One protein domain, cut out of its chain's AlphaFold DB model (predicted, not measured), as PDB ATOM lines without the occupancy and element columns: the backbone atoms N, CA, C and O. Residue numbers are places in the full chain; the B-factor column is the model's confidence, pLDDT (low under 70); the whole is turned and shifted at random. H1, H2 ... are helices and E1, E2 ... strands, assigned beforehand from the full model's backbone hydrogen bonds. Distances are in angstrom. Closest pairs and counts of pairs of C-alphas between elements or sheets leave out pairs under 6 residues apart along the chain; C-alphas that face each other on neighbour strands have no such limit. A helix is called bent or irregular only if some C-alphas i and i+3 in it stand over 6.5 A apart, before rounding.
ATOM      1  N   PRO A  58      13.863  47.650 -42.777       92.19
ATOM      2  CA  PRO A  58      12.464  47.879 -42.455       92.19
ATOM      3  C   PRO A  58      11.822  48.804 -43.497       92.19
ATOM      4  O   PRO A  58      12.334  49.879 -43.802       92.19
ATOM      5  N   LEU A  59      10.688  48.371 -44.039       93.62
ATOM      6  CA  LEU A  59       9.785  49.151 -44.872       93.62
ATOM      7  C   LEU A  59       8.518  49.403 -44.070       93.62
ATOM      8  O   LEU A  59       7.759  48.475 -43.787       93.62
ATOM      9  N   ILE A  60       8.318  50.656 -43.686       95.00
ATOM     10  CA  ILE A  60       7.190  51.056 -42.857       95.00
ATOM     11  C   ILE A  60       6.021  51.433 -43.764       95.00
ATOM     12  O   ILE A  60       6.107  52.379 -44.544       95.00
ATOM     13  N   CYS A  61       4.920  50.702 -43.638       94.25
ATOM     14  CA  CYS A  61       3.676  50.954 -44.352       94.25
ATOM     15  C   CYS A  61       2.562  51.181 -43.325       94.25
ATOM     16  O   CYS A  61       2.506  50.499 -42.303       94.25
ATOM     17  N   HIS A  62       1.675  52.144 -43.563       95.00
ATOM     18  CA  HIS A  62       0.606  52.443 -42.613       95.00
ATOM     19  C   HIS A  62      -0.634  51.600 -42.899       95.00
ATOM     20  O   HIS A  62      -1.236  51.726 -43.960       95.00
ATOM     21  N   ASN A  63      -1.028  50.762 -41.939       92.75
ATOM     22  CA  ASN A  63      -2.109  49.787 -42.083       92.75
ATOM     23  C   ASN A  63      -1.856  48.774 -43.215       92.75
ATOM     24  O   ASN A  63      -2.754  48.389 -43.973       92.75
ATOM     25  N   PHE A  64      -0.604  48.321 -43.310       91.19
ATOM     26  CA  PHE A  64      -0.162  47.300 -44.260       91.19
ATOM     27  C   PHE A  64      -1.016  46.030 -44.183       91.19
ATOM     28  O   PHE A  64      -1.432  45.488 -45.213       91.19
ATOM     29  N   CYS A  65      -1.316  45.567 -42.964       86.38
ATOM     30  CA  CYS A  65      -2.085  44.344 -42.737       86.38
ATOM     31  C   CYS A  65      -3.519  44.456 -43.260       86.38
ATOM     32  O   CYS A  65      -4.126  43.445 -43.606       86.38
ATOM     33  N   GLY A  66      -4.083  45.669 -43.256       86.75
ATOM     34  CA  GLY A  66      -5.458  45.927 -43.666       86.75
ATOM     35  C   GLY A  66      -5.630  46.194 -45.159       86.75
ATOM     36  O   GLY A  66      -6.702  45.909 -45.687       86.75
ATOM     37  N   TYR A  67      -4.602  46.723 -45.831       85.38
ATOM     38  CA  TYR A  67      -4.709  47.186 -47.216       85.38
ATOM     39  C   TYR A  67      -3.589  46.650 -48.112       85.38
ATOM     40  O   TYR A  67      -3.820  45.715 -48.881       85.38
ATOM     41  N   ASP A  68      -2.383  47.214 -48.014       85.31
ATOM     42  CA  ASP A  68      -1.319  47.054 -49.021       85.31
ATOM     43  C   ASP A  68      -0.763  45.631 -49.134       85.31
ATOM     44  O   ASP A  68      -0.310  45.214 -50.205       85.31
ATOM     45  N   SER A  69      -0.839  44.847 -48.057       85.81
ATOM     46  CA  SER A  69      -0.399  43.450 -48.067       85.81
ATOM     47  C   SER A  69      -1.158  42.608 -49.101       85.81
ATOM     48  O   SER A  69      -0.559  41.769 -49.773       85.81
ATOM     49  N   HIS A  70      -2.454  42.858 -49.309       84.56
ATOM     50  CA  HIS A  70      -3.291  42.077 -50.222       84.56
ATOM     51  C   HIS A  70      -2.856  42.160 -51.699       84.56
ATOM     52  O   HIS A  70      -2.623  41.108 -52.309       84.56
ATOM     53  N   PRO A  71      -2.745  43.352 -52.326       85.81
ATOM     54  CA  PRO A  71      -2.242  43.454 -53.692       85.81
ATOM     55  C   PRO A  71      -0.775  43.032 -53.785       85.81
ATOM     56  O   PRO A  71      -0.410  42.365 -54.757       85.81
ATOM     57  N   LEU A  72       0.045  43.327 -52.768       84.44
ATOM     58  CA  LEU A  72       1.449  42.922 -52.750       84.44
ATOM     59  C   LEU A  72       1.589  41.392 -52.802       84.44
ATOM     60  O   LEU A  72       2.447  40.885 -53.524       84.44
ATOM     61  N   MET A  73       0.709  40.631 -52.140       80.19
ATOM     62  CA  MET A  73       0.743  39.155 -52.152       80.19
ATOM     63  C   MET A  73       0.492  38.521 -53.505       80.19
ATOM     64  O   MET A  73       1.059  37.467 -53.811       80.19
ATOM     65  N   LYS A  74      -0.232  39.202 -54.390       82.12
ATOM     66  CA  LYS A  74      -0.367  38.756 -55.782       82.12
ATOM     67  C   LYS A  74       0.956  38.825 -56.547       82.12
ATOM     68  O   LYS A  74       1.152  38.084 -57.507       82.12
ATOM     69  N   VAL A  75       1.858  39.718 -56.143       83.00
ATOM     70  CA  VAL A  75       3.183  39.875 -56.751       83.00
ATOM     71  C   VAL A  75       4.199  38.976 -56.054       83.00
ATOM     72  O   VAL A  75       4.939  38.258 -56.721       83.00
ATOM     73  N   VAL A  76       4.205  38.972 -54.722       80.38
ATOM     74  CA  VAL A  76       5.195  38.248 -53.913       80.38
ATOM     75  C   VAL A  76       5.039  36.729 -54.015       80.38
ATOM     76  O   VAL A  76       6.039  36.022 -53.985       80.38
ATOM     77  N   SER A  77       3.829  36.215 -54.252       77.25
ATOM     78  CA  SER A  77       3.601  34.783 -54.536       77.25
ATOM     79  C   SER A  77       4.354  34.254 -55.766       77.25
ATOM     80  O   SER A  77       4.464  33.043 -55.938       77.25
ATOM     81  N   LYS A  78       4.896  35.139 -56.616       79.75
ATOM     82  CA  LYS A  78       5.755  34.772 -57.752       79.75
ATOM     83  C   LYS A  78       7.217  34.525 -57.355       79.75
ATOM     84  O   LYS A  78       7.987  34.044 -58.183       79.75
ATOM     85  N   PHE A  79       7.618  34.881 -56.134       74.25
ATOM     86  CA  PHE A  79       8.957  34.620 -55.607       74.25
ATOM     87  C   PHE A  79       9.034  33.224 -54.980       74.25
ATOM     88  O   PHE A  79       8.028  32.619 -54.615       74.25
ATOM     89  N   THR A  80      10.251  32.698 -54.867       71.19
ATOM     90  CA  THR A  80      10.508  31.383 -54.281       71.19
ATOM     91  C   THR A  80      10.326  31.407 -52.757       71.19
ATOM     92  O   THR A  80      10.636  32.401 -52.097       71.19
ATOM     93  N   ALA A  81       9.817  30.307 -52.191       69.31
ATOM     94  CA  ALA A  81       9.454  30.214 -50.771       69.31
ATOM     95  C   ALA A  81      10.636  30.440 -49.808       69.31
ATOM     96  O   ALA A  81      10.437  30.918 -48.700       69.31
ATOM     97  N   ASP A  82      11.872  30.168 -50.236       72.62
ATOM     98  CA  ASP A  82      13.098  30.419 -49.465       72.62
ATOM     99  C   ASP A  82      13.368  31.912 -49.205       72.62
ATOM    100  O   ASP A  82      14.170  32.255 -48.337       72.62
ATOM    101  N   LYS A  83      12.701  32.808 -49.940       71.50
ATOM    102  CA  LYS A  83      12.866  34.263 -49.824       71.50
ATOM    103  C   LYS A  83      11.696  34.951 -49.133       71.50
ATOM    104  O   LYS A  83      11.749  36.170 -48.979       71.50
ATOM    105  N   LEU A  84      10.668  34.199 -48.744       80.69
ATOM    106  CA  LEU A  84       9.454  34.726 -48.141       80.69
ATOM    107  C   LEU A  84       9.299  34.185 -46.723       80.69
ATOM    108  O   LEU A  84       9.170  32.982 -46.517       80.69
ATOM    109  N   ASN A  85       9.254  35.087 -45.751       84.81
ATOM    110  CA  ASN A  85       8.856  34.763 -44.387       84.81
ATOM    111  C   ASN A  85       7.721  35.703 -43.980       84.81
ATOM    112  O   ASN A  85       7.750  36.882 -44.315       84.81
ATOM    113  N   CYS A  86       6.704  35.209 -43.286       85.12
ATOM    114  CA  CYS A  86       5.577  36.039 -42.877       85.12
ATOM    115  C   CYS A  86       5.083  35.645 -41.492       85.12
ATOM    116  O   CYS A  86       5.191  34.490 -41.083       85.12
ATOM    117  N   ILE A  87       4.530  36.623 -40.779       85.19
ATOM    118  CA  ILE A  87       3.868  36.415 -39.494       85.19
ATOM    119  C   ILE A  87       2.368  36.587 -39.742       85.19
ATOM    120  O   ILE A  87       1.893  37.725 -39.782       85.19
ATOM    121  N   PRO A  88       1.616  35.502 -39.983       82.69
ATOM    122  CA  PRO A  88       0.185  35.597 -40.220       82.69
ATOM    123  C   PRO A  88      -0.548  35.976 -38.928       82.69
ATOM    124  O   PRO A  88      -0.247  35.470 -37.850       82.69
ATOM    125  N   GLU A  89      -1.532  36.860 -39.043       80.31
ATOM    126  CA  GLU A  89      -2.531  37.090 -37.997       80.31
ATOM    127  C   GLU A  89      -3.729  36.156 -38.180       80.31
ATOM    128  O   GLU A  89      -4.262  35.602 -37.224       80.31
ATOM    129  N   ASN A  90      -4.145  35.976 -39.431       82.12
ATOM    130  CA  ASN A  90      -5.166  35.029 -39.855       82.12
ATOM    131  C   ASN A  90      -4.921  34.661 -41.329       82.12
ATOM    132  O   ASN A  90      -3.941  35.099 -41.927       82.12
ATOM    133  N   ILE A  91      -5.824  33.884 -41.931       76.94
ATOM    134  CA  ILE A  91      -5.697  33.405 -43.321       76.94
ATOM    135  C   ILE A  91      -5.544  34.558 -44.338       76.94
ATOM    136  O   ILE A  91      -4.946  34.364 -45.394       76.94
ATOM    137  N   GLY A  92      -6.069  35.751 -44.044       73.12
ATOM    138  CA  GLY A  92      -6.049  36.899 -44.953       73.12
ATOM    139  C   GLY A  92      -5.077  38.022 -44.587       73.12
ATOM    140  O   GLY A  92      -4.796  38.842 -45.455       73.12
ATOM    141  N   LYS A  93      -4.582  38.092 -43.344       81.00
ATOM    142  CA  LYS A  93      -3.795  39.228 -42.831       81.00
ATOM    143  C   LYS A  93      -2.437  38.791 -42.292       81.00
ATOM    144  O   LYS A  93      -2.350  37.800 -41.568       81.00
ATOM    145  N   TYR A  94      -1.401  39.579 -42.577       82.69
ATOM    146  CA  TYR A  94      -0.013  39.312 -42.184       82.69
ATOM    147  C   TYR A  94       0.558  40.496 -41.402       82.69
ATOM    148  O   TYR A  94       0.684  41.573 -41.974       82.69
ATOM    149  N   LYS A  95       0.941  40.286 -40.132       82.69
ATOM    150  CA  LYS A  95       1.484  41.318 -39.223       82.69
ATOM    151  C   LYS A  95       2.814  41.898 -39.689       82.69
ATOM    152  O   LYS A  95       3.085  43.078 -39.506       82.69
ATOM    153  N   ALA A  96       3.653  41.042 -40.254       87.75
ATOM    154  CA  ALA A  96       4.928  41.413 -40.840       87.75
ATOM    155  C   ALA A  96       5.291  40.425 -41.936       87.75
ATOM    156  O   ALA A  96       4.818  39.280 -41.960       87.75
ATOM    157  N   MET A  97       6.155  40.876 -42.836       88.75
ATOM    158  CA  MET A  97       6.555  40.086 -43.983       88.75
ATOM    159  C   MET A  97       7.959  40.435 -44.436       88.75
ATOM    160  O   MET A  97       8.260  41.589 -44.717       88.75
ATOM    161  N   ASP A  98       8.788  39.414 -44.575       88.19
ATOM    162  CA  ASP A  98      10.124  39.528 -45.123       88.19
ATOM    163  C   ASP A  98      10.119  39.022 -46.569       88.19
ATOM    164  O   ASP A  98       9.759  37.873 -46.834       88.19
ATOM    165  N   VAL A  99      10.564  39.869 -47.495       85.75
ATOM    166  CA  VAL A  99      10.824  39.526 -48.897       85.75
ATOM    167  C   VAL A  99      12.310  39.753 -49.163       85.75
ATOM    168  O   VAL A  99      12.765  40.871 -49.418       85.75
ATOM    169  N   GLY A 100      13.101  38.685 -49.051       82.50
ATOM    170  CA  GLY A 100      14.561  38.758 -49.087       82.50
ATOM    171  C   GLY A 100      15.118  39.619 -47.947       82.50
ATOM    172  O   GLY A 100      15.074  39.219 -46.779       82.50
ATOM    173  N   GLN A 101      15.665  40.789 -48.291       84.25
ATOM    174  CA  GLN A 101      16.202  41.751 -47.324       84.25
ATOM    175  C   GLN A 101      15.135  42.697 -46.756       84.25
ATOM    176  O   GLN A 101      15.322  43.257 -45.681       84.25
ATOM    177  N   LEU A 102      14.034  42.899 -47.473       87.06
ATOM    178  CA  LEU A 102      13.022  43.886 -47.114       87.06
ATOM    179  C   LEU A 102      12.086  43.299 -46.067       87.06
ATOM    180  O   LEU A 102      11.563  42.207 -46.273       87.06
ATOM    181  N   ARG A 103      11.865  44.022 -44.972       90.56
ATOM    182  CA  ARG A 103      10.913  43.665 -43.920       90.56
ATOM    183  C   ARG A 103       9.787  44.683 -43.903       90.56
ATOM    184  O   ARG A 103       9.968  45.789 -43.411       90.56
ATOM    185  N   PHE A 104       8.633  44.307 -44.427       91.94
ATOM    186  CA  PHE A 104       7.419  45.106 -44.357       91.94
ATOM    187  C   PHE A 104       6.866  45.062 -42.936       91.94
ATOM    188  O   PHE A 104       6.574  43.986 -42.403       91.94
ATOM    189  N   LEU A 105       6.742  46.243 -42.339       93.38
ATOM    190  CA  LEU A 105       6.170  46.471 -41.023       93.38
ATOM    191  C   LEU A 105       4.958  47.377 -41.149       93.38
ATOM    192  O   LEU A 105       4.939  48.324 -41.936       93.38
ATOM    193  N   ASP A 106       3.963  47.093 -40.322       94.25
ATOM    194  CA  ASP A 106       2.763  47.899 -40.238       94.25
ATOM    195  C   ASP A 106       2.894  48.927 -39.110       94.25
ATOM    196  O   ASP A 106       2.882  48.569 -37.930       94.25
ATOM    197  N   SER A 107       2.982  50.216 -39.447       95.44
ATOM    198  CA  SER A 107       3.053  51.267 -38.422       95.44
ATOM    199  C   SER A 107       1.797  51.334 -37.555       95.44
ATOM    200  O   SER A 107       1.880  51.793 -36.420       95.44
ATOM    201  N   PHE A 108       0.655  50.813 -38.018       94.56
ATOM    202  CA  PHE A 108      -0.577  50.747 -37.229       94.56
ATOM    203  C   PHE A 108      -0.465  49.765 -36.049       94.56
ATOM    204  O   PHE A 108      -1.170  49.907 -35.054       94.56
ATOM    205  N   GLN A 109       0.454  48.795 -36.118       93.31
ATOM    206  CA  GLN A 109       0.758  47.871 -35.012       93.31
ATOM    207  C   GLN A 109       1.615  48.525 -33.915       93.31
ATOM    208  O   GLN A 109       1.781  47.963 -32.831       93.31
ATOM    209  N   HIS A 110       2.173  49.703 -34.200       94.62
ATOM    210  CA  HIS A 110       2.917  50.534 -33.253       94.62
ATOM    211  C   HIS A 110       2.081  51.718 -32.765       94.62
ATOM    212  O   HIS A 110       2.054  52.021 -31.578       94.62
TER     213      HIS A 110
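Overview. This is residues 58 to 110 of the 434 residues of an uncharacterized protein of Rhizophagus irregularis (UniProt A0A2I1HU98). One sheet of four strands makes a slab, with the single helix H1 over one of its faces, running along the strands, and no named helix on the other face. The three strands E2, E3 and E4 fold back and forth side by side, and E1, the first named element of the printed part, lines the edge of the sheet beside E4, at the far side from E2. The printed part has 53 residues, with one named helix and four named strands in the order E1, H1, E2, E3, E4; the sheet runs E1, E4, E3, E2 and is mixed. The class is mixed, helices and strands. The whole is compact, with a radius of gyration of the C-alphas of 10.2 A and a rounded outline of 29 by 22 by 16 A.

Along the chain. E1 is residues 58 to 61, 9.5 A from first to last C-alpha, and begins with C-alpha 58 at (12.464, 47.879, -42.455). H1 is residues 69 to 76, 9.6 A long, with C-alpha 69 at (-0.399, 43.450, -48.067). E2, residues 84 to 88, is 12.2 A long. E3, residues 94 to 99, is the longest strand by residues and measures 12.7 A. E4, residues 102 to 106, measures 13.0 A and ends with C-alpha 106 at (2.763, 47.899, -40.238).

Arrangement. E1 and E2 are the edge strands of the sheet and are apart. E1 and E4 are parallel neighbours at 38 degrees, with N 59 and O 103 within hydrogen-bond range at 2.8 A. E4 and E3 form a hairpin, antiparallel at 165 degrees, with N 99 and O 102 at 2.8 A. E3 and E2 form a hairpin too, antiparallel at 174 degrees, with N 98 and O 85 at 2.7 A. E2, E3 and E4 are a meander, each strand the antiparallel neighbour of the one before. E1, H1 and E2 are a split strand-helix-strand unit, two strands that run the same way with a helix between them in the chain and E4 and E3 between them in the sheet; its crossover is right-handed. H1 is on the sheet at a height over the sheet of 10.1 A. It lies over E3, and only just not over E4, on which 2 of its 8 C-alphas fall. It runs along the strands, at 24 degrees to E3 on the local plane. The closest C-alphas of H1 and E3 are those of Ser 69 and Tyr 94, 7.2 A apart. In H1, 2 of 4 O i to N i+4 pairs and 4 of 5 O i to N i+3 pairs are within hydrogen-bond range.

Size, cuts and confidence. The C-alphas farthest apart are those of Thr 80 and His 110, at 29.4 A. The printed part has no cut. The links E2 to E3 and E3 to E4 are tight, those from E1 to H1 and from H1 to E2 are short, and no link is long. The mean pLDDT of the printed part is 85.1, and residue 81 alone is under 70.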